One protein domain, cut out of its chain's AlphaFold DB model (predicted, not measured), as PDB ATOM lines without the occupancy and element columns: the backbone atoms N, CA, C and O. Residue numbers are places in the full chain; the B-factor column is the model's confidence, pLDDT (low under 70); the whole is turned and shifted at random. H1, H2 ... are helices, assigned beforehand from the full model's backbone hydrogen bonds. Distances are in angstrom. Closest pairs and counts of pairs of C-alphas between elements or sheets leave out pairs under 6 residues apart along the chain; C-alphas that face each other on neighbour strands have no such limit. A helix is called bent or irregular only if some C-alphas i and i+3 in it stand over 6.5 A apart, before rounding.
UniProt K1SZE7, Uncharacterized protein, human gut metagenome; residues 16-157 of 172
ATOM      1  N   SER A  16     -13.783 -24.786  20.449       86.06
ATOM      2  CA  SER A  16     -14.430 -25.417  19.286       86.06
ATOM      3  C   SER A  16     -13.968 -26.858  19.027       86.06
ATOM      4  O   SER A  16     -14.680 -27.645  18.411       86.06
ATOM      5  N   ILE A  17     -12.790 -27.246  19.522       83.62
ATOM      6  CA  ILE A  17     -12.252 -28.600  19.338       83.62
ATOM      7  C   ILE A  17     -12.869 -29.593  20.335       83.62
ATOM      8  O   ILE A  17     -12.861 -30.805  20.095       83.62
ATOM      9  N   ALA A  18     -13.442 -29.086  21.428       86.06
ATOM     10  CA  ALA A  18     -14.208 -29.876  22.377       86.06
ATOM     11  C   ALA A  18     -15.649 -30.134  21.901       86.06
ATOM     12  O   ALA A  18     -16.286 -31.033  22.438       86.06
ATOM     13  N   GLU A  19     -16.156 -29.422  20.885       89.12
ATOM     14  CA  GLU A  19     -17.547 -29.553  20.412       89.12
ATOM     15  C   GLU A  19     -17.975 -30.997  20.091       89.12
ATOM     16  O   GLU A  19     -19.011 -31.425  20.607       89.12
ATOM     17  N   PRO A  20     -17.201 -31.814  19.340       90.00
ATOM     18  CA  PRO A  20     -17.582 -33.207  19.093       90.00
ATOM     19  C   PRO A  20     -17.677 -34.015  20.392       90.00
ATOM     20  O   PRO A  20     -18.625 -34.773  20.585       90.00
ATOM     21  N   ALA A  21     -16.739 -33.807  21.324       89.31
ATOM     22  CA  ALA A  21     -16.752 -34.446  22.637       89.31
ATOM     23  C   ALA A  21     -17.961 -34.013  23.478       89.31
ATOM     24  O   ALA A  21     -18.640 -34.855  24.061       89.31
ATOM     25  N   LEU A  22     -18.285 -32.719  23.494       91.31
ATOM     26  CA  LEU A  22     -19.449 -32.180  24.199       91.31
ATOM     27  C   LEU A  22     -20.766 -32.697  23.609       91.31
ATOM     28  O   LEU A  22     -21.706 -32.969  24.358       91.31
ATOM     29  N   ARG A  23     -20.839 -32.860  22.284       92.94
ATOM     30  CA  ARG A  23     -21.986 -33.466  21.598       92.94
ATOM     31  C   ARG A  23     -22.133 -34.936  21.974       92.94
ATOM     32  O   ARG A  23     -23.201 -35.324  22.438       92.94
ATOM     33  N   SER A  24     -21.057 -35.716  21.862       92.94
ATOM     34  CA  SER A  24     -21.014 -37.137  22.234       92.94
ATOM     35  C   SER A  24     -21.456 -37.380  23.676       92.94
ATOM     36  O   SER A  24     -22.263 -38.271  23.925       92.94
ATOM     37  N   LEU A  25     -21.025 -36.536  24.623       92.44
ATOM     38  CA  LEU A  25     -21.461 -36.616  26.023       92.44
ATOM     39  C   LEU A  25     -22.979 -36.452  26.196       92.44
ATOM     40  O   LEU A  25     -23.545 -37.008  27.134       92.44
ATOM     41  N   LYS A  26     -23.643 -35.693  25.316       93.56
ATOM     42  CA  LYS A  26     -25.098 -35.474  25.354       93.56
ATOM     43  C   LYS A  26     -25.879 -36.554  24.607       93.56
ATOM     44  O   LYS A  26     -26.987 -36.880  25.017       93.56
ATOM     45  N   THR A  27     -25.343 -37.061  23.498       93.44
ATOM     46  CA  THR A  27     -26.075 -37.930  22.561       93.44
ATOM     47  C   THR A  27     -25.692 -39.406  22.653       93.44
ATOM     48  O   THR A  27     -26.426 -40.248  22.146       93.44
ATOM     49  N   GLY A  28     -24.553 -39.737  23.266       90.19
ATOM     50  CA  GLY A  28     -23.960 -41.076  23.222       90.19
ATOM     51  C   GLY A  28     -23.333 -41.434  21.868       90.19
ATOM     52  O   GLY A  28     -22.978 -42.589  21.644       90.19
ATOM     53  N   GLU A  29     -23.209 -40.469  20.950       92.19
ATOM     54  CA  GLU A  29     -22.635 -40.683  19.619       92.19
ATOM     55  C   GLU A  29     -21.145 -41.051  19.700       92.19
ATOM     56  O   GLU A  29     -20.379 -40.436  20.443       92.19
ATOM     57  N   ASN A  30     -20.706 -42.024  18.898       90.81
ATOM     58  CA  ASN A  30     -19.287 -42.337  18.753       90.81
ATOM     59  C   ASN A  30     -18.610 -41.336  17.805       90.81
ATOM     60  O   ASN A  30     -18.902 -41.298  16.615       90.81
ATOM     61  N   ILE A  31     -17.657 -40.575  18.334       92.12
ATOM     62  CA  ILE A  31     -16.919 -39.525  17.611       92.12
ATOM     63  C   ILE A  31     -15.491 -39.932  17.230       92.12
ATOM     64  O   ILE A  31     -14.700 -39.094  16.797       92.12
ATOM     65  N   SER A  32     -15.121 -41.203  17.422       89.81
ATOM     66  CA  SER A  32     -13.761 -41.679  17.143       89.81
ATOM     67  C   SER A  32     -13.370 -41.446  15.685       89.81
ATOM     68  O   SER A  32     -12.276 -40.950  15.418       89.81
ATOM     69  N   ASP A  33     -14.268 -41.761  14.754       92.38
ATOM     70  CA  ASP A  33     -13.986 -41.631  13.326       92.38
ATOM     71  C   ASP A  33     -13.977 -40.162  12.881       92.38
ATOM     72  O   ASP A  33     -13.105 -39.778  12.105       92.38
ATOM     73  N   GLU A  34     -14.819 -39.305  13.475       91.75
ATOM     74  CA  GLU A  34     -14.770 -37.854  13.235       91.75
ATOM     75  C   GLU A  34     -13.394 -37.269  13.603       91.75
ATOM     76  O   GLU A  34     -12.828 -36.478  12.849       91.75
ATOM     77  N   TYR A  35     -12.814 -37.665  14.742       89.50
ATOM     78  CA  TYR A  35     -11.483 -37.185  15.128       89.50
ATOM     79  C   TYR A  35     -10.362 -37.735  14.243       89.50
ATOM     80  O   TYR A  35      -9.405 -37.005  13.971       89.50
ATOM     81  N   LYS A  36     -10.456 -38.993  13.791       92.12
ATOM     82  CA  LYS A  36      -9.467 -39.573  12.869       92.12
ATOM     83  C   LYS A  36      -9.453 -38.828  11.539       92.12
ATOM     84  O   LYS A  36      -8.372 -38.454  11.090       92.12
ATOM     85  N   GLU A  37     -10.625 -38.569  10.954       93.62
ATOM     86  CA  GLU A  37     -10.719 -37.823   9.695       93.62
ATOM     87  C   GLU A  37     -10.194 -36.394   9.864       93.62
ATOM     88  O   GLU A  37      -9.338 -35.977   9.095       93.62
ATOM     89  N   LYS A  38     -10.538 -35.688  10.953       91.38
ATOM     90  CA  LYS A  38      -9.975 -34.348  11.220       91.38
ATOM     91  C   LYS A  38      -8.446 -34.333  11.287       91.38
ATOM     92  O   LYS A  38      -7.811 -33.415  10.773       91.38
ATOM     93  N   ILE A  39      -7.834 -35.328  11.935       91.75
ATOM     94  CA  ILE A  39      -6.368 -35.433  11.999       91.75
ATOM     95  C   ILE A  39      -5.794 -35.694  10.605       91.75
ATOM     96  O   ILE A  39      -4.801 -35.072  10.231       91.75
ATOM     97  N   LYS A  40      -6.410 -36.597   9.842       95.31
ATOM     98  CA  LYS A  40      -5.983 -36.946   8.487       95.31
ATOM     99  C   LYS A  40      -6.064 -35.743   7.547       95.31
ATOM    100  O   LYS A  40      -5.049 -35.418   6.934       95.31
ATOM    101  N   ASP A  41      -7.194 -35.041   7.523       95.06
ATOM    102  CA  ASP A  41      -7.398 -33.824   6.731       95.06
ATOM    103  C   ASP A  41      -6.335 -32.775   7.058       95.06
ATOM    104  O   ASP A  41      -5.763 -32.138   6.171       95.06
ATOM    105  N   ARG A  42      -6.008 -32.621   8.347       94.62
ATOM    106  CA  ARG A  42      -4.998 -31.657   8.772       94.62
ATOM    107  C   ARG A  42      -3.590 -32.035   8.316       94.62
ATOM    108  O   ARG A  42      -2.837 -31.165   7.872       94.62
ATOM    109  N   LEU A  43      -3.227 -33.313   8.416       95.50
ATOM    110  CA  LEU A  43      -1.937 -33.817   7.939       95.50
ATOM    111  C   LEU A  43      -1.813 -33.690   6.418       95.50
ATOM    112  O   LEU A  43      -0.766 -33.273   5.926       95.50
ATOM    113  N   GLU A  44      -2.882 -33.993   5.683       97.88
ATOM    114  CA  GLU A  44      -2.944 -33.828   4.231       97.88
ATOM    115  C   GLU A  44      -2.811 -32.354   3.832       97.88
ATOM    116  O   GLU A  44      -2.014 -32.011   2.955       97.88
ATOM    117  N   TYR A  45      -3.503 -31.454   4.535       97.75
ATOM    118  CA  TYR A  45      -3.367 -30.019   4.312       97.75
ATOM    119  C   TYR A  45      -1.926 -29.550   4.525       97.75
ATOM    120  O   TYR A  45      -1.384 -28.835   3.682       97.75
ATOM    121  N   PHE A  46      -1.273 -29.972   5.610       97.50
ATOM    122  CA  PHE A  46       0.125 -29.624   5.857       97.50
ATOM    123  C   PHE A  46       1.078 -30.178   4.792       97.50
ATOM    124  O   PHE A  46       1.983 -29.466   4.359       97.50
ATOM    125  N   ALA A  47       0.876 -31.418   4.342       97.81
ATOM    126  CA  ALA A  47       1.695 -32.011   3.287       97.81
ATOM    127  C   ALA A  47       1.594 -31.219   1.970       97.81
ATOM    128  O   ALA A  47       2.601 -31.012   1.294       97.81
ATOM    129  N   ASN A  48       0.397 -30.723   1.651       98.50
ATOM    130  CA  ASN A  48       0.131 -29.953   0.437       98.50
ATOM    131  C   ASN A  48       0.512 -28.461   0.547       98.50
ATOM    132  O   ASN A  48       0.629 -27.788  -0.477       98.50
ATOM    133  N   HIS A  49       0.746 -27.933   1.757       98.56
ATOM    134  CA  HIS A  49       1.028 -26.509   1.997       98.56
ATOM    135  C   HIS A  49       2.288 -26.287   2.861       98.56
ATOM    136  O   HIS A  49       2.212 -25.683   3.935       98.56
ATOM    137  N   PRO A  50       3.485 -26.695   2.398       97.94
ATOM    138  CA  PRO A  50       4.696 -26.730   3.223       97.94
ATOM    139  C   PRO A  50       5.117 -25.362   3.780       97.94
ATOM    140  O   PRO A  50       5.547 -25.270   4.929       97.94
ATOM    141  N   ALA A  51       4.971 -24.284   3.001       98.50
ATOM    142  CA  ALA A  51       5.301 -22.933   3.460       98.50
ATOM    143  C   ALA A  51       4.416 -22.504   4.642       98.50
ATOM    144  O   ALA A  51       4.911 -21.972   5.636       98.50
ATOM    145  N   TYR A  52       3.118 -22.798   4.555       98.06
ATOM    146  CA  TYR A  52       2.175 -22.557   5.639       98.06
ATOM    147  C   TYR A  52       2.478 -23.449   6.849       98.06
ATOM    148  O   TYR A  52       2.477 -22.960   7.972       98.06
ATOM    149  N   THR A  53       2.813 -24.725   6.649       97.50
ATOM    150  CA  THR A  53       3.174 -25.636   7.748       97.50
ATOM    151  C   THR A  53       4.392 -25.149   8.523       97.50
ATOM    152  O   THR A  53       4.388 -25.153   9.756       97.50
ATOM    153  N   VAL A  54       5.431 -24.688   7.822       97.94
ATOM    154  CA  VAL A  54       6.616 -24.097   8.457       97.94
ATOM    155  C   VAL A  54       6.228 -22.860   9.265       97.94
ATOM    156  O   VAL A  54       6.646 -22.729  10.417       97.94
ATOM    157  N   ASP A  55       5.406 -21.974   8.701       98.12
ATOM    158  CA  ASP A  55       4.943 -20.773   9.396       98.12
ATOM    159  C   ASP A  55       4.095 -21.113  10.635       98.12
ATOM    160  O   ASP A  55       4.336 -20.575  11.721       98.12
ATOM    161  N   PHE A  56       3.190 -22.087  10.514       97.81
ATOM    162  CA  PHE A  56       2.362 -22.594  11.603       97.81
ATOM    163  C   PHE A  56       3.221 -23.065  12.781       97.81
ATOM    164  O   PHE A  56       3.049 -22.587  13.908       97.81
ATOM    165  N   TYR A  57       4.183 -23.959  12.528       97.44
ATOM    166  CA  TYR A  57       5.052 -24.491  13.577       97.44
ATOM    167  C   TYR A  57       6.030 -23.447  14.116       97.44
ATOM    168  O   TYR A  57       6.300 -23.448  15.315       97.44
ATOM    169  N   ARG A  58       6.501 -22.500  13.294       97.44
ATOM    170  CA  ARG A  58       7.288 -21.352  13.772       97.44
ATOM    171  C   ARG A  58       6.498 -20.534  14.792       97.44
ATOM    172  O   ARG A  58       7.035 -20.201  15.850       97.44
ATOM    173  N   GLN A  59       5.237 -20.214  14.500       96.94
ATOM    174  CA  GLN A  59       4.378 -19.459  15.417       96.94
ATOM    175  C   GLN A  59       4.074 -20.256  16.690       96.94
ATOM    176  O   GLN A  59       4.220 -19.735  17.798       96.94
ATOM    177  N   LYS A  60       3.729 -21.542  16.549       96.69
ATOM    178  CA  LYS A  60       3.498 -22.444  17.685       96.69
ATOM    179  C   LYS A  60       4.724 -22.490  18.601       96.69
ATOM    180  O   LYS A  60       4.620 -22.137  19.768       96.69
ATOM    181  N   LEU A  61       5.902 -22.812  18.062       96.50
ATOM    182  CA  LEU A  61       7.144 -22.886  18.839       96.50
ATOM    183  C   LEU A  61       7.529 -21.538  19.461       96.50
ATOM    184  O   LEU A  61       8.008 -21.508  20.593       96.50
ATOM    185  N   THR A  62       7.291 -20.421  18.770       95.62
ATOM    186  CA  THR A  62       7.570 -19.086  19.320       95.62
ATOM    187  C   THR A  62       6.711 -18.787  20.550       95.62
ATOM    188  O   THR A  62       7.216 -18.282  21.548       95.62
ATOM    189  N   THR A  63       5.423 -19.131  20.506       95.44
ATOM    190  CA  THR A  63       4.474 -18.860  21.600       95.44
ATOM    191  C   THR A  63       4.522 -19.888  22.732       95.44
ATOM    192  O   THR A  63       3.912 -19.667  23.780       95.44
ATOM    193  N   THR A  64       5.248 -20.997  22.553       95.56
ATOM    194  CA  THR A  64       5.443 -22.025  23.584       95.56
ATOM    195  C   THR A  64       6.870 -22.051  24.119       95.56
ATOM    196  O   THR A  64       7.075 -21.807  25.301       95.56
ATOM    197  N   TRP A  65       7.855 -22.329  23.264       95.44
ATOM    198  CA  TRP A  65       9.244 -22.583  23.653       95.44
ATOM    199  C   TRP A  65      10.129 -21.338  23.640       95.44
ATOM    200  O   TRP A  65      11.092 -21.286  24.399       95.44
ATOM    201  N   ALA A  66       9.811 -20.330  22.821       94.25
ATOM    202  CA  ALA A  66      10.573 -19.075  22.784       94.25
ATOM    203  C   ALA A  66       9.986 -17.966  23.677       94.25
ATOM    204  O   ALA A  66      10.604 -16.912  23.851       94.25
ATOM    205  N   GLU A  67       8.802 -18.180  24.250       94.69
ATOM    206  CA  GLU A  67       8.153 -17.211  25.126       94.69
ATOM    207  C   GLU A  67       8.723 -17.339  26.548       94.69
ATOM    208  O   GLU A  67       8.308 -18.169  27.355       94.69
ATOM    209  N   SER A  68       9.723 -16.509  26.838       94.38
ATOM    210  CA  SER A  68      10.557 -16.609  28.038       94.38
ATOM    211  C   SER A  68       9.831 -16.313  29.351       94.38
ATOM    212  O   SER A  68      10.349 -16.640  30.411       94.38
ATOM    213  N   THR A  69       8.665 -15.662  29.328       95.38
ATOM    214  CA  THR A  69       7.922 -15.356  30.561       95.38
ATOM    215  C   THR A  69       6.980 -16.478  30.977       95.38
ATOM    216  O   THR A  69       6.294 -16.343  31.990       95.38
ATOM    217  N   TYR A  70       6.931 -17.586  30.230       95.50
ATOM    218  CA  TYR A  70       6.076 -18.745  30.504       95.50
ATOM    219  C   TYR A  70       4.610 -18.353  30.743       95.50
ATOM    220  O   TYR A  70       3.913 -18.852  31.629       95.50
ATOM    221  N   SER A  71       4.138 -17.409  29.933       94.56
ATOM    222  CA  SER A  71       2.829 -16.778  29.941       94.56
ATOM    223  C   SER A  71       2.548 -15.925  31.177       94.56
ATOM    224  O   SER A  71       1.404 -15.514  31.349       94.56
ATOM    225  N   ALA A  72       3.523 -15.635  32.040       93.94
ATOM    226  CA  ALA A  72       3.297 -14.849  33.253       93.94
ATOM    227  C   ALA A  72       2.686 -13.476  32.938       93.94
ATOM    228  O   ALA A  72       1.682 -13.117  33.549       93.94
ATOM    229  N   ILE A  73       3.211 -12.754  31.941       94.12
ATOM    230  CA  ILE A  73       2.662 -11.452  31.520       94.12
ATOM    231  C   ILE A  73       1.215 -11.611  31.033       94.12
ATOM    232  O   ILE A  73       0.319 -10.917  31.512       94.12
ATOM    233  N   PHE A  74       0.977 -12.567  30.128       92.50
ATOM    234  CA  PHE A  74      -0.345 -12.830  29.552       92.50
ATOM    235  C   PHE A  74      -1.378 -13.230  30.614       92.50
ATOM    236  O   PHE A  74      -2.496 -12.731  30.625       92.50
ATOM    237  N   ASN A  75      -1.024 -14.151  31.511       92.50
ATOM    238  CA  ASN A  75      -1.954 -14.720  32.488       92.50
ATOM    239  C   ASN A  75      -2.327 -13.732  33.591       92.50
ATOM    240  O   ASN A  75      -3.418 -13.831  34.135       92.50
ATOM    241  N   ASN A  76      -1.422 -12.808  33.913       92.75
ATOM    242  CA  ASN A  76      -1.693 -11.725  34.854       92.75
ATOM    243  C   ASN A  76      -2.346 -10.512  34.172       92.75
ATOM    244  O   ASN A  76      -2.516  -9.483  34.812       92.75
ATOM    245  N   GLY A  77      -2.684 -10.611  32.879       92.81
ATOM    246  CA  GLY A  77      -3.354  -9.541  32.144       92.81
ATOM    247  C   GLY A  77      -2.549  -8.244  32.091       92.81
ATOM    248  O   GLY A  77      -3.143  -7.176  31.999       92.81
ATOM    249  N   ILE A  78      -1.213  -8.311  32.172       93.12
ATOM    250  CA  ILE A  78      -0.381  -7.107  32.167       93.12
ATOM    251  C   ILE A  78      -0.378  -6.553  30.738       93.12
ATOM    252  O   ILE A  78       0.275  -7.083  29.836       93.12
ATOM    253  N   THR A  79      -1.120  -5.473  30.529       91.38
ATOM    254  CA  THR A  79      -1.213  -4.688  29.289       91.38
ATOM    255  C   THR A  79      -0.333  -3.438  29.373       91.38
ATOM    256  O   THR A  79       0.325  -3.209  30.385       91.38
ATOM    257  N   GLU A  80      -0.249  -2.656  28.294       89.56
ATOM    258  CA  GLU A  80       0.458  -1.360  28.323       89.56
ATOM    259  C   GLU A  80      -0.207  -0.361  29.285       89.56
ATOM    260  O   GLU A  80       0.476   0.427  29.931       89.56
ATOM    261  N   GLU A  81      -1.526  -0.464  29.453       92.19
ATOM    262  CA  GLU A  81      -2.336   0.378  30.345       92.19
ATOM    263  C   GLU A  81      -2.294  -0.074  31.815       92.19
ATOM    264  O   GLU A  81      -2.805   0.606  32.702       92.19
ATOM    265  N   SER A  82      -1.707  -1.237  32.100       91.56
ATOM    266  CA  SER A  82      -1.635  -1.764  33.462       91.56
ATOM    267  C   SER A  82      -0.650  -0.967  34.320       91.56
ATOM    268  O   SER A  82       0.463  -0.689  33.885       91.56
ATOM    269  N   ASN A  83      -0.967  -0.752  35.602       92.75
ATOM    270  CA  ASN A  83      -0.046  -0.136  36.579       92.75
ATOM    271  C   ASN A  83       1.296  -0.889  36.736       92.75
ATOM    272  O   ASN A  83       2.264  -0.353  37.270       92.75
ATOM    273  N   LEU A  84       1.357  -2.146  36.284       93.38
ATOM    274  CA  LEU A  84       2.543  -3.006  36.299       93.38
ATOM    275  C   LEU A  84       3.230  -3.124  34.925       93.38
ATOM    276  O   LEU A  84       4.122  -3.959  34.767       93.38
ATOM    277  N   SER A  85       2.845  -2.326  33.922       93.31
ATOM    278  CA  SER A  85       3.409  -2.389  32.561       93.31
ATOM    279  C   SER A  85       4.934  -2.227  32.544       93.31
ATOM    280  O   SER A  85       5.626  -2.922  31.797       93.31
ATOM    281  N   TRP A  86       5.475  -1.418  33.459       93.81
ATOM    282  CA  TRP A  86       6.912  -1.207  33.643       93.81
ATOM    283  C   TRP A  86       7.699  -2.499  33.934       93.81
ATOM    284  O   TRP A  86       8.882  -2.575  33.607       93.81
ATOM    285  N   VAL A  87       7.063  -3.536  34.502       92.56
ATOM    286  CA  VAL A  87       7.705  -4.823  34.832       92.56
ATOM    287  C   VAL A  87       7.985  -5.656  33.579       92.56
ATOM    288  O   VAL A  87       8.908  -6.470  33.573       92.56
ATOM    289  N   LYS A  88       7.221  -5.462  32.495       93.62
ATOM    290  CA  LYS A  88       7.282  -6.323  31.303       93.62
ATOM    291  C   LYS A  88       8.680  -6.417  30.706       93.62
ATOM    292  O   LYS A  88       9.174  -7.520  30.476       93.62
ATOM    293  N   SER A  89       9.302  -5.268  30.447       93.81
ATOM    294  CA  SER A  89      10.619  -5.183  29.810       93.81
ATOM    295  C   SER A  89      11.730  -5.816  30.665       93.81
ATOM    296  O   SER A  89      12.362  -6.761  30.181       93.81
ATOM    297  N   PRO A  90      11.941  -5.415  31.940       95.38
ATOM    298  CA  PRO A  90      12.983  -6.012  32.773       95.38
ATOM    299  C   PRO A  90      12.747  -7.504  33.031       95.38
ATOM    300  O   PRO A  90      13.697  -8.281  32.957       95.38
ATOM    301  N   LEU A  91      11.496  -7.933  33.255       94.50
ATOM    302  CA  LEU A  91      11.171  -9.352  33.430       94.50
ATOM    303  C   LEU A  91      11.508 -10.157  32.173       94.50
ATOM    304  O   LEU A  91      12.164 -11.194  32.257       94.50
ATOM    305  N   THR A  92      11.086  -9.673  31.004       94.81
ATOM    306  CA  THR A  92      11.353 -10.343  29.726       94.81
ATOM    307  C   THR A  92      12.850 -10.417  29.454       94.81
ATOM    308  O   THR A  92      13.345 -11.469  29.060       94.81
ATOM    309  N   PHE A  93      13.586  -9.327  29.685       96.25
ATOM    310  CA  PHE A  93      15.036  -9.299  29.514       96.25
ATOM    311  C   PHE A  93      15.734 -10.308  30.430       96.25
ATOM    312  O   PHE A  93      16.515 -11.128  29.950       96.25
ATOM    313  N   TYR A  94      15.408 -10.293  31.725       96.50
ATOM    314  CA  TYR A  94      15.983 -11.212  32.704       96.50
ATOM    315  C   TYR A  94      15.719 -12.675  32.330       96.50
ATOM    316  O   TYR A  94      16.651 -13.475  32.273       96.50
ATOM    317  N   GLN A  95      14.469 -13.016  32.007       96.06
ATOM    318  CA  GLN A  95      14.095 -14.378  31.626       96.06
ATOM    319  C   GLN A  95      14.791 -14.829  30.335       96.06
ATOM    320  O   GLN A  95      15.275 -15.957  30.266       96.06
ATOM    321  N   LYS A  96      14.913 -13.945  29.332       95.81
ATOM    322  CA  LYS A  96      15.670 -14.220  28.097       95.81
ATOM    323  C   LYS A  96      17.151 -14.465  28.375       95.81
ATOM    324  O   LYS A  96      17.719 -15.424  27.861       95.81
ATOM    325  N   ALA A  97      17.783 -13.621  29.187       96.31
ATOM    326  CA  ALA A  97      19.188 -13.791  29.540       96.31
ATOM    327  C   ALA A  97      19.416 -15.109  30.296       96.31
ATOM    328  O   ALA A  97      20.329 -15.866  29.969       96.31
ATOM    329  N   TRP A  98      18.545 -15.415  31.258       94.62
ATOM    330  CA  TRP A  98      18.615 -16.632  32.059       94.62
ATOM    331  C   TRP A  98      18.440 -17.905  31.220       94.62
ATOM    332  O   TRP A  98      19.221 -18.849  31.361       94.62
ATOM    333  N   ILE A  99      17.463 -17.929  30.307       94.62
ATOM    334  CA  ILE A  99      17.224 -19.104  29.466       94.62
ATOM    335  C   ILE A  99      18.364 -19.316  28.462       94.62
ATOM    336  O   ILE A  99      18.858 -20.435  28.335       94.62
ATOM    337  N   ILE A 100      18.867 -18.246  27.830       95.38
ATOM    338  CA  ILE A 100      20.028 -18.311  26.926       95.38
ATOM    339  C   ILE A 100      21.253 -18.847  27.669       95.38
ATOM    340  O   ILE A 100      21.939 -19.736  27.158       95.38
ATOM    341  N   LEU A 101      21.512 -18.351  28.881       94.94
ATOM    342  CA  LEU A 101      22.609 -18.830  29.715       94.94
ATOM    343  C   LEU A 101      22.455 -20.323  30.030       94.94
ATOM    344  O   LEU A 101      23.398 -21.088  29.839       94.94
ATOM    345  N   THR A 102      21.262 -20.747  30.450       94.62
ATOM    346  CA  THR A 102      20.976 -22.140  30.824       94.62
ATOM    347  C   THR A 102      21.191 -23.089  29.648       94.62
ATOM    348  O   THR A 102      21.907 -24.080  29.784       94.62
ATOM    349  N   PHE A 103      20.653 -22.763  28.469       94.88
ATOM    350  CA  PHE A 103      20.869 -23.556  27.256       94.88
ATOM    351  C   PHE A 103      22.338 -23.599  26.843       94.88
ATOM    352  O   PHE A 103      22.857 -24.666  26.521       94.88
ATOM    353  N   THR A 104      23.024 -22.456  26.887       95.06
ATOM    354  CA  THR A 104      24.446 -22.372  26.527       95.06
ATOM    355  C   THR A 104      25.288 -23.265  27.434       95.06
ATOM    356  O   THR A 104      26.088 -24.063  26.949       95.06
ATOM    357  N   LEU A 105      25.080 -23.184  28.749       94.75
ATOM    358  CA  LEU A 105      25.801 -24.000  29.721       94.75
ATOM    359  C   LEU A 105      25.455 -25.487  29.595       94.75
ATOM    360  O   LEU A 105      26.366 -26.311  29.608       94.75
ATOM    361  N   ALA A 106      24.181 -25.839  29.400       94.62
ATOM    362  CA  ALA A 106      23.774 -27.224  29.168       94.62
ATOM    363  C   ALA A 106      24.470 -27.813  27.929       94.62
ATOM    364  O   ALA A 106      25.043 -28.899  28.002       94.62
ATOM    365  N   ILE A 107      24.512 -27.075  26.814       94.19
ATOM    366  CA  ILE A 107      25.228 -27.492  25.599       94.19
ATOM    367  C   ILE A 107      26.727 -27.668  25.879       94.19
ATOM    368  O   ILE A 107      27.310 -28.674  25.472       94.19
ATOM    369  N   ILE A 108      27.356 -26.732  26.595       93.38
ATOM    370  CA  ILE A 108      28.776 -26.833  26.964       93.38
ATOM    371  C   ILE A 108      29.033 -28.098  27.790       93.38
ATOM    372  O   ILE A 108      29.946 -28.855  27.454       93.38
ATOM    373  N   VAL A 109      28.226 -28.357  28.824       92.06
ATOM    374  CA  VAL A 109      28.350 -29.557  29.666       92.06
ATOM    375  C   VAL A 109      28.219 -30.820  28.823       92.06
ATOM    376  O   VAL A 109      29.062 -31.713  28.938       92.06
ATOM    377  N   LEU A 110      27.230 -30.883  27.929       92.31
ATOM    378  CA  LEU A 110      27.048 -32.031  27.042       92.31
ATOM    379  C   LEU A 110      28.246 -32.230  26.113       92.31
ATOM    380  O   LEU A 110      28.719 -33.352  25.970       92.31
ATOM    381  N   ILE A 111      28.795 -31.167  25.517       92.06
ATOM    382  CA  ILE A 111      29.948 -31.262  24.608       92.06
ATOM    383  C   ILE A 111      31.220 -31.694  25.344       92.06
ATOM    384  O   ILE A 111      31.972 -32.527  24.818       92.06
ATOM    385  N   GLN A 112      31.472 -31.132  26.532       90.12
ATOM    386  CA  GLN A 112      32.638 -31.447  27.364       90.12
ATOM    387  C   GLN A 112      32.608 -32.901  27.841       90.12
ATOM    388  O   GLN A 112      33.638 -33.575  27.825       90.12
ATOM    389  N   ASN A 113      31.422 -33.394  28.201       89.12
ATOM    390  CA  ASN A 113      31.241 -34.706  28.815       89.12
ATOM    391  C   ASN A 113      30.675 -35.757  27.847       89.12
ATOM    392  O   ASN A 113      30.385 -36.868  28.271       89.12
ATOM    393  N   ARG A 114      30.577 -35.467  26.539       89.88
ATOM    394  CA  ARG A 114      29.908 -36.324  25.531       89.88
ATOM    395  C   ARG A 114      30.369 -37.784  25.470       89.88
ATOM    396  O   ARG A 114      29.656 -38.619  24.932       89.88
ATOM    397  N   LYS A 115      31.579 -38.083  25.953       91.44
ATOM    398  CA  LYS A 115      32.134 -39.446  25.986       91.44
ATOM    399  C   LYS A 115      31.833 -40.197  27.288       91.44
ATOM    400  O   LYS A 115      31.969 -41.409  27.302       91.44
ATOM    401  N   ASN A 116      31.449 -39.483  28.345       89.50
ATOM    402  CA  ASN A 116      31.266 -39.982  29.709       89.50
ATOM    403  C   ASN A 116      30.034 -39.317  30.358       89.50
ATOM    404  O   ASN A 116      30.131 -38.738  31.439       89.50
ATOM    405  N   LEU A 117      28.884 -39.331  29.677       89.62
ATOM    406  CA  LEU A 117      27.641 -38.811  30.251       89.62
ATOM    407  C   LEU A 117      27.099 -39.798  31.286       89.62
ATOM    408  O   LEU A 117      26.995 -40.993  31.008       89.62
ATOM    409  N   THR A 118      26.735 -39.299  32.466       91.69
ATOM    410  CA  THR A 118      26.071 -40.128  33.476       91.69
ATOM    411  C   THR A 118      24.637 -40.442  33.051       91.69
ATOM    412  O   THR A 118      24.034 -39.720  32.249       91.69
ATOM    413  N   ILE A 119      24.073 -41.519  33.600       93.75
ATOM    414  CA  ILE A 119      22.698 -41.922  33.296       93.75
ATOM    415  C   ILE A 119      21.686 -40.847  33.716       93.75
ATOM    416  O   ILE A 119      20.706 -40.621  33.013       93.75
ATOM    417  N   GLU A 120      21.956 -40.120  34.800       92.75
ATOM    418  CA  GLU A 120      21.119 -39.026  35.292       92.75
ATOM    419  C   GLU A 120      21.089 -37.856  34.302       92.75
ATOM    420  O   GLU A 120      20.018 -37.321  34.016       92.75
ATOM    421  N   LEU A 121      22.237 -37.480  33.721       92.06
ATOM    422  CA  LEU A 121      22.293 -36.429  32.697       92.06
ATOM    423  C   LEU A 121      21.542 -36.840  31.428       92.06
ATOM    424  O   LEU A 121      20.794 -36.038  30.868       92.06
ATOM    425  N   ILE A 122      21.705 -38.093  30.995       94.06
ATOM    426  CA  ILE A 122      20.966 -38.642  29.852       94.06
ATOM    427  C   ILE A 122      19.463 -38.618  30.139       94.06
ATOM    428  O   ILE A 122      18.684 -38.199  29.282       94.06
ATOM    429  N   PHE A 123      19.049 -39.011  31.343       96.12
ATOM    430  CA  PHE A 123      17.651 -39.008  31.758       96.12
ATOM    431  C   PHE A 123      17.043 -37.599  31.739       96.12
ATOM    432  O   PHE A 123      15.986 -37.401  31.142       96.12
ATOM    433  N   LEU A 124      17.731 -36.599  32.298       96.12
ATOM    434  CA  LEU A 124      17.270 -35.204  32.306       96.12
ATOM    435  C   LEU A 124      17.137 -34.625  30.891       96.12
ATOM    436  O   LEU A 124      16.125 -34.001  30.567       96.12
ATOM    437  N   ILE A 125      18.112 -34.883  30.015       95.81
ATOM    438  CA  ILE A 125      18.021 -34.485  28.604       95.81
ATOM    439  C   ILE A 125      16.889 -35.216  27.885       95.81
ATOM    440  O   ILE A 125      16.191 -34.612  27.074       95.81
ATOM    441  N   THR A 126      16.665 -36.489  28.201       97.25
ATOM    442  CA  THR A 126      15.565 -37.268  27.623       97.25
ATOM    443  C   THR A 126      14.211 -36.699  28.040       97.25
ATOM    444  O   THR A 126      13.330 -36.575  27.192       97.25
ATOM    445  N   ILE A 127      14.048 -36.276  29.300       97.56
ATOM    446  CA  ILE A 127      12.840 -35.573  29.757       97.56
ATOM    447  C   ILE A 127      12.632 -34.296  28.941       97.56
ATOM    448  O   ILE A 127      11.540 -34.084  28.411       97.56
ATOM    449  N   PHE A 128      13.672 -33.469  28.801       97.38
ATOM    450  CA  PHE A 128      13.597 -32.227  28.036       97.38
ATOM    451  C   PHE A 128      13.211 -32.470  26.567       97.38
ATOM    452  O   PHE A 128      12.247 -31.879  26.078       97.38
ATOM    453  N   LEU A 129      13.919 -33.367  25.871       97.31
ATOM    454  CA  LEU A 129      13.672 -33.677  24.460       97.31
ATOM    455  C   LEU A 129      12.309 -34.341  24.249       97.31
ATOM    456  O   LEU A 129      11.594 -33.989  23.313       97.31
ATOM    457  N   GLY A 130      11.921 -35.260  25.134       97.44
ATOM    458  CA  GLY A 130      10.607 -35.897  25.105       97.44
ATOM    459  C   GLY A 130       9.486 -34.875  25.265       97.44
ATOM    460  O   GLY A 130       8.537 -34.873  24.484       97.44
ATOM    461  N   GLY A 131       9.636 -33.941  26.208       96.75
ATOM    462  CA  GLY A 131       8.737 -32.804  26.368       96.75
ATOM    463  C   GLY A 131       8.645 -31.935  25.126       96.75
ATOM    464  O   GLY A 131       7.545 -31.613  24.680       96.75
ATOM    465  N   PHE A 132       9.788 -31.575  24.546       96.44
ATOM    466  CA  PHE A 132       9.847 -30.792  23.317       96.44
ATOM    467  C   PHE A 132       9.080 -31.460  22.176       96.44
ATOM    468  O   PHE A 132       8.143 -30.865  21.643       96.44
ATOM    469  N   CYS A 133       9.404 -32.717  21.870       96.06
ATOM    470  CA  CYS A 133       8.742 -33.487  20.820       96.06
ATOM    471  C   CYS A 133       7.243 -33.673  21.089       96.06
ATOM    472  O   CYS A 133       6.432 -33.539  20.174       96.06
ATOM    473  N   PHE A 134       6.856 -33.917  22.344       95.94
ATOM    474  CA  PHE A 134       5.452 -34.043  22.723       95.94
ATOM    475  C   PHE A 134       4.667 -32.758  22.430       95.94
ATOM    476  O   PHE A 134       3.630 -32.817  21.777       95.94
ATOM    477  N   HIS A 135       5.177 -31.584  22.815       95.88
ATOM    478  CA  HIS A 135       4.470 -30.312  22.606       95.88
ATOM    479  C   HIS A 135       4.435 -29.849  21.139       95.88
ATOM    480  O   HIS A 135       3.644 -28.966  20.808       95.88
ATOM    481  N   ILE A 136       5.233 -30.440  20.240       93.50
ATOM    482  CA  ILE A 136       5.046 -30.268  18.787       93.50
ATOM    483  C   ILE A 136       3.709 -30.891  18.361       93.50
ATOM    484  O   ILE A 136       2.964 -30.288  17.589       93.50
ATOM    485  N   LEU A 137       3.388 -32.075  18.887       91.56
ATOM    486  CA  LEU A 137       2.203 -32.858  18.523       91.56
ATOM    487  C   LEU A 137       1.015 -32.661  19.470       91.56
ATOM    488  O   LEU A 137      -0.083 -33.123  19.167       91.56
ATOM    489  N   TRP A 138       1.214 -31.971  20.594       93.31
ATOM    490  CA  TRP A 138       0.195 -31.732  21.613       93.31
ATOM    491  C   TRP A 138      -0.224 -30.259  21.720       93.31
ATOM    492  O   TRP A 138       0.447 -29.347  21.226       93.31
ATOM    493  N   GLU A 139      -1.391 -30.028  22.319       93.56
ATOM    494  CA  GLU A 139      -1.858 -28.688  22.676       93.56
ATOM    495  C   GLU A 139      -0.923 -28.090  23.726       93.56
ATOM    496  O   GLU A 139      -0.570 -28.752  24.697       93.56
ATOM    497  N   ALA A 140      -0.453 -26.867  23.506       94.75
ATOM    498  CA  ALA A 140       0.619 -26.342  24.325       94.75
ATOM    499  C   ALA A 140       0.551 -24.832  24.495       94.75
ATOM    500  O   ALA A 140       0.545 -24.099  23.512       94.75
ATOM    501  N   LYS A 141       0.649 -24.382  25.748       94.44
ATOM    502  CA  LYS A 141       0.950 -22.999  26.132       94.44
ATOM    503  C   LYS A 141       2.326 -22.927  26.802       94.44
ATOM    504  O   LYS A 141       2.741 -23.892  27.437       94.44
ATOM    505  N   SER A 142       3.021 -21.783  26.739       95.50
ATOM    506  CA  SER A 142       4.391 -21.652  27.281       95.50
ATOM    507  C   SER A 142       4.531 -22.002  28.769       95.50
ATOM    508  O   SER A 142       5.571 -22.491  29.193       95.50
ATOM    509  N   ARG A 143       3.478 -21.873  29.585       95.62
ATOM    510  CA  ARG A 143       3.533 -22.326  30.988       95.62
ATOM    511  C   ARG A 143       3.761 -23.838  31.153       95.62
ATOM    512  O   ARG A 143       4.258 -24.259  32.191       95.62
ATOM    513  N   TYR A 144       3.393 -24.654  30.164       95.56
ATOM    514  CA  TYR A 144       3.545 -26.112  30.239       95.56
ATOM    515  C   TYR A 144       4.997 -26.550  30.068       95.56
ATOM    516  O   TYR A 144       5.344 -27.655  30.473       95.56
ATOM    517  N   ILE A 145       5.865 -25.679  29.536       95.94
ATOM    518  CA  ILE A 145       7.266 -26.033  29.314       95.94
ATOM    519  C   ILE A 145       8.155 -25.837  30.556       95.94
ATOM    520  O   ILE A 145       9.288 -26.316  30.575       95.94
ATOM    521  N   ILE A 146       7.645 -25.179  31.611       96.00
ATOM    522  CA  ILE A 146       8.401 -24.853  32.836       96.00
ATOM    523  C   ILE A 146       9.114 -26.081  33.431       96.00
ATOM    524  O   ILE A 146      10.317 -25.973  33.682       96.00
ATOM    525  N   PRO A 147       8.465 -27.251  33.624       96.12
ATOM    526  CA  PRO A 147       9.136 -28.413  34.208       96.12
ATOM    527  C   PRO A 147      10.357 -28.863  33.396       96.12
ATOM    528  O   PRO A 147      11.388 -29.203  33.969       96.12
ATOM    529  N   TYR A 148      10.281 -28.796  32.065       96.88
ATOM    530  CA  TYR A 148      11.377 -29.185  31.178       96.88
ATOM    531  C   TYR A 148      12.543 -28.204  31.259       96.88
ATOM    532  O   TYR A 148      13.696 -28.626  31.274       96.88
ATOM    533  N   ILE A 149      12.269 -26.905  31.393       95.38
ATOM    534  CA  ILE A 149      13.332 -25.923  31.616       95.38
ATOM    535  C   ILE A 149      14.007 -26.140  32.974       95.38
ATOM    536  O   ILE A 149      15.232 -26.098  33.064       95.38
ATOM    537  N   VAL A 150      13.235 -26.450  34.020       94.75
ATOM    538  CA  VAL A 150      13.786 -26.763  35.347       94.75
ATOM    539  C   VAL A 150      14.722 -27.973  35.287       94.75
ATOM    540  O   VAL A 150      15.779 -27.948  35.917       94.75
ATOM    541  N   THR A 151      14.409 -28.990  34.473       95.19
ATOM    542  CA  THR A 151      15.305 -30.150  34.298       95.19
ATOM    543  C   THR A 151      16.656 -29.808  33.661       95.19
ATOM    544  O   THR A 151      17.624 -30.532  33.884       95.19
ATOM    545  N   LEU A 152      16.771 -28.693  32.929       94.38
ATOM    546  CA  LEU A 152      18.038 -28.260  32.330       94.38
ATOM    547  C   LEU A 152      18.983 -27.571  33.321       94.38
ATOM    548  O   LEU A 152      20.185 -27.536  33.075       94.38
ATOM    549  N   ILE A 153      18.485 -27.050  34.445       92.88
ATOM    550  CA  ILE A 153      19.312 -26.379  35.466       92.88
ATOM    551  C   ILE A 153      20.416 -27.306  36.019       92.88
ATOM    552  O   ILE A 153      21.586 -26.909  36.005       92.88
ATOM    553  N   PRO A 154      20.119 -28.542  36.477       92.00
ATOM    554  CA  PRO A 154      21.169 -29.472  36.896       92.00
ATOM    555  C   PRO A 154      22.102 -29.858  35.738       92.00
ATOM    556  O   PRO A 154      23.316 -29.913  35.926       92.00
ATOM    557  N   VAL A 155      21.581 -30.032  34.517       92.56
ATOM    558  CA  VAL A 155      22.423 -30.306  33.337       92.56
ATOM    559  C   VAL A 155      23.421 -29.171  33.093       92.56
ATOM    560  O   VAL A 155      24.586 -29.424  32.807       92.56
ATOM    561  N   ALA A 156      22.990 -27.924  33.252       92.06
ATOM    562  CA  ALA A 156      23.810 -26.738  33.055       92.06
ATOM    563  C   ALA A 156      24.884 -26.520  34.140       92.06
ATOM    564  O   ALA A 156      25.745 -25.668  33.948       92.06
ATOM    565  N   SER A 157      24.859 -27.248  35.267       84.69
ATOM    566  CA  SER A 157      25.696 -26.941  36.443       84.69
ATOM    567  C   SER A 157      26.596 -28.081  36.936       84.69
ATOM    568  O   SER A 157      27.708 -27.806  37.383       84.69
TER     569      SER A 157
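What this domain is: This is residues 16 to 157 of the 172 residues of an uncharacterized protein of human gut metagenome (UniProt K1SZE7). A loose V of helices, H5 and H7 converging toward their last residues, has H6 folded back along H7, while a thin arm of H2 and H3, joined at a corner, leads from the first residues of H7 out to H1 at its far end. Residues 65 to 84, with the tiny H4, cross the open end of the V from H3 to H5. The printed part has 142 residues and is all helix, with H1 to H7 in order and no named strand. It is loose, with a radius of gyration of the C-alphas of 19.8 A, and spans 55 by 50 by 33 A.

Where its parts are: Start at C-alpha 19, at (-17.547, -29.553, 20.412), where H1 begins and runs to residue 27, 12.1 A. H2 holds residues 32 to 48, 24.7 A, and H3 residues 50 to 64, 20.9 A. H4, residues 72 to 75, measures 5.3 A. Find C-alpha 85 at (3.409, -2.389, 32.561); from there H5, the longest helix, runs 42.8 A to residue 113. H6 holds residues 119 to 137, 26.8 A, and H7 residues 142 to 157, 23.8 A, ending at (25.696, -26.941, 36.443). H5 is irregular, but only just, with C-alphas 86 and 89 6.7 A apart; H7 is irregular, with C-alphas 144 and 147 7.2 A apart, and has a kink of 35 degrees near residue 149.

How they stand to each other: Look first at Pro 20 and Glu 34, the closest C-alphas of H1 and H2, 8.0 A apart: these helices are close but not clearly touching. H2 and H3 only just touch, with 3 pairs of C-alphas within 8 A, and only at the corner; Phe 46 and Thr 53 have the closest C-alphas, at 5.4 A. H3 and H7 touch only at their ends, about perpendicular at 73 degrees, with the C-alphas of Thr 64 and Ser 142 closest at 3.9 A. H4 is close to H5 but not clearly touching, the closest C-alphas being those of Ile 73 and Lys 88, 6.9 A. H7, the hub, touches H5 with its residues 152 to 157 at a steep tilt of 45 degrees, the same way; the C-alphas of Ala 106 and Ala 156 come closest, at 3.9 A. H6 and H7 form a hairpin at a shallow tilt of 22 degrees, opposite ways, closest at the C-alphas of Phe 128 and Tyr 148, 4.9 A. Each O i to N i+4 pair is within hydrogen-bond range in H1, H2 and H3, against 23 of 25 in H5, 14 of 15 in H6 and 6 of 12 in H7; H4 is too short for such a pair.

The domain as a whole: The C-alphas farthest apart are those of Thr 27 and Gln 112, at 59.3 A. The printed part has no cut and no long link. Residues 36 to 42 of H2 stand free, as do residues 47 to 52. The mean pLDDT of the printed part is 94.0, and no printed residue is under 70.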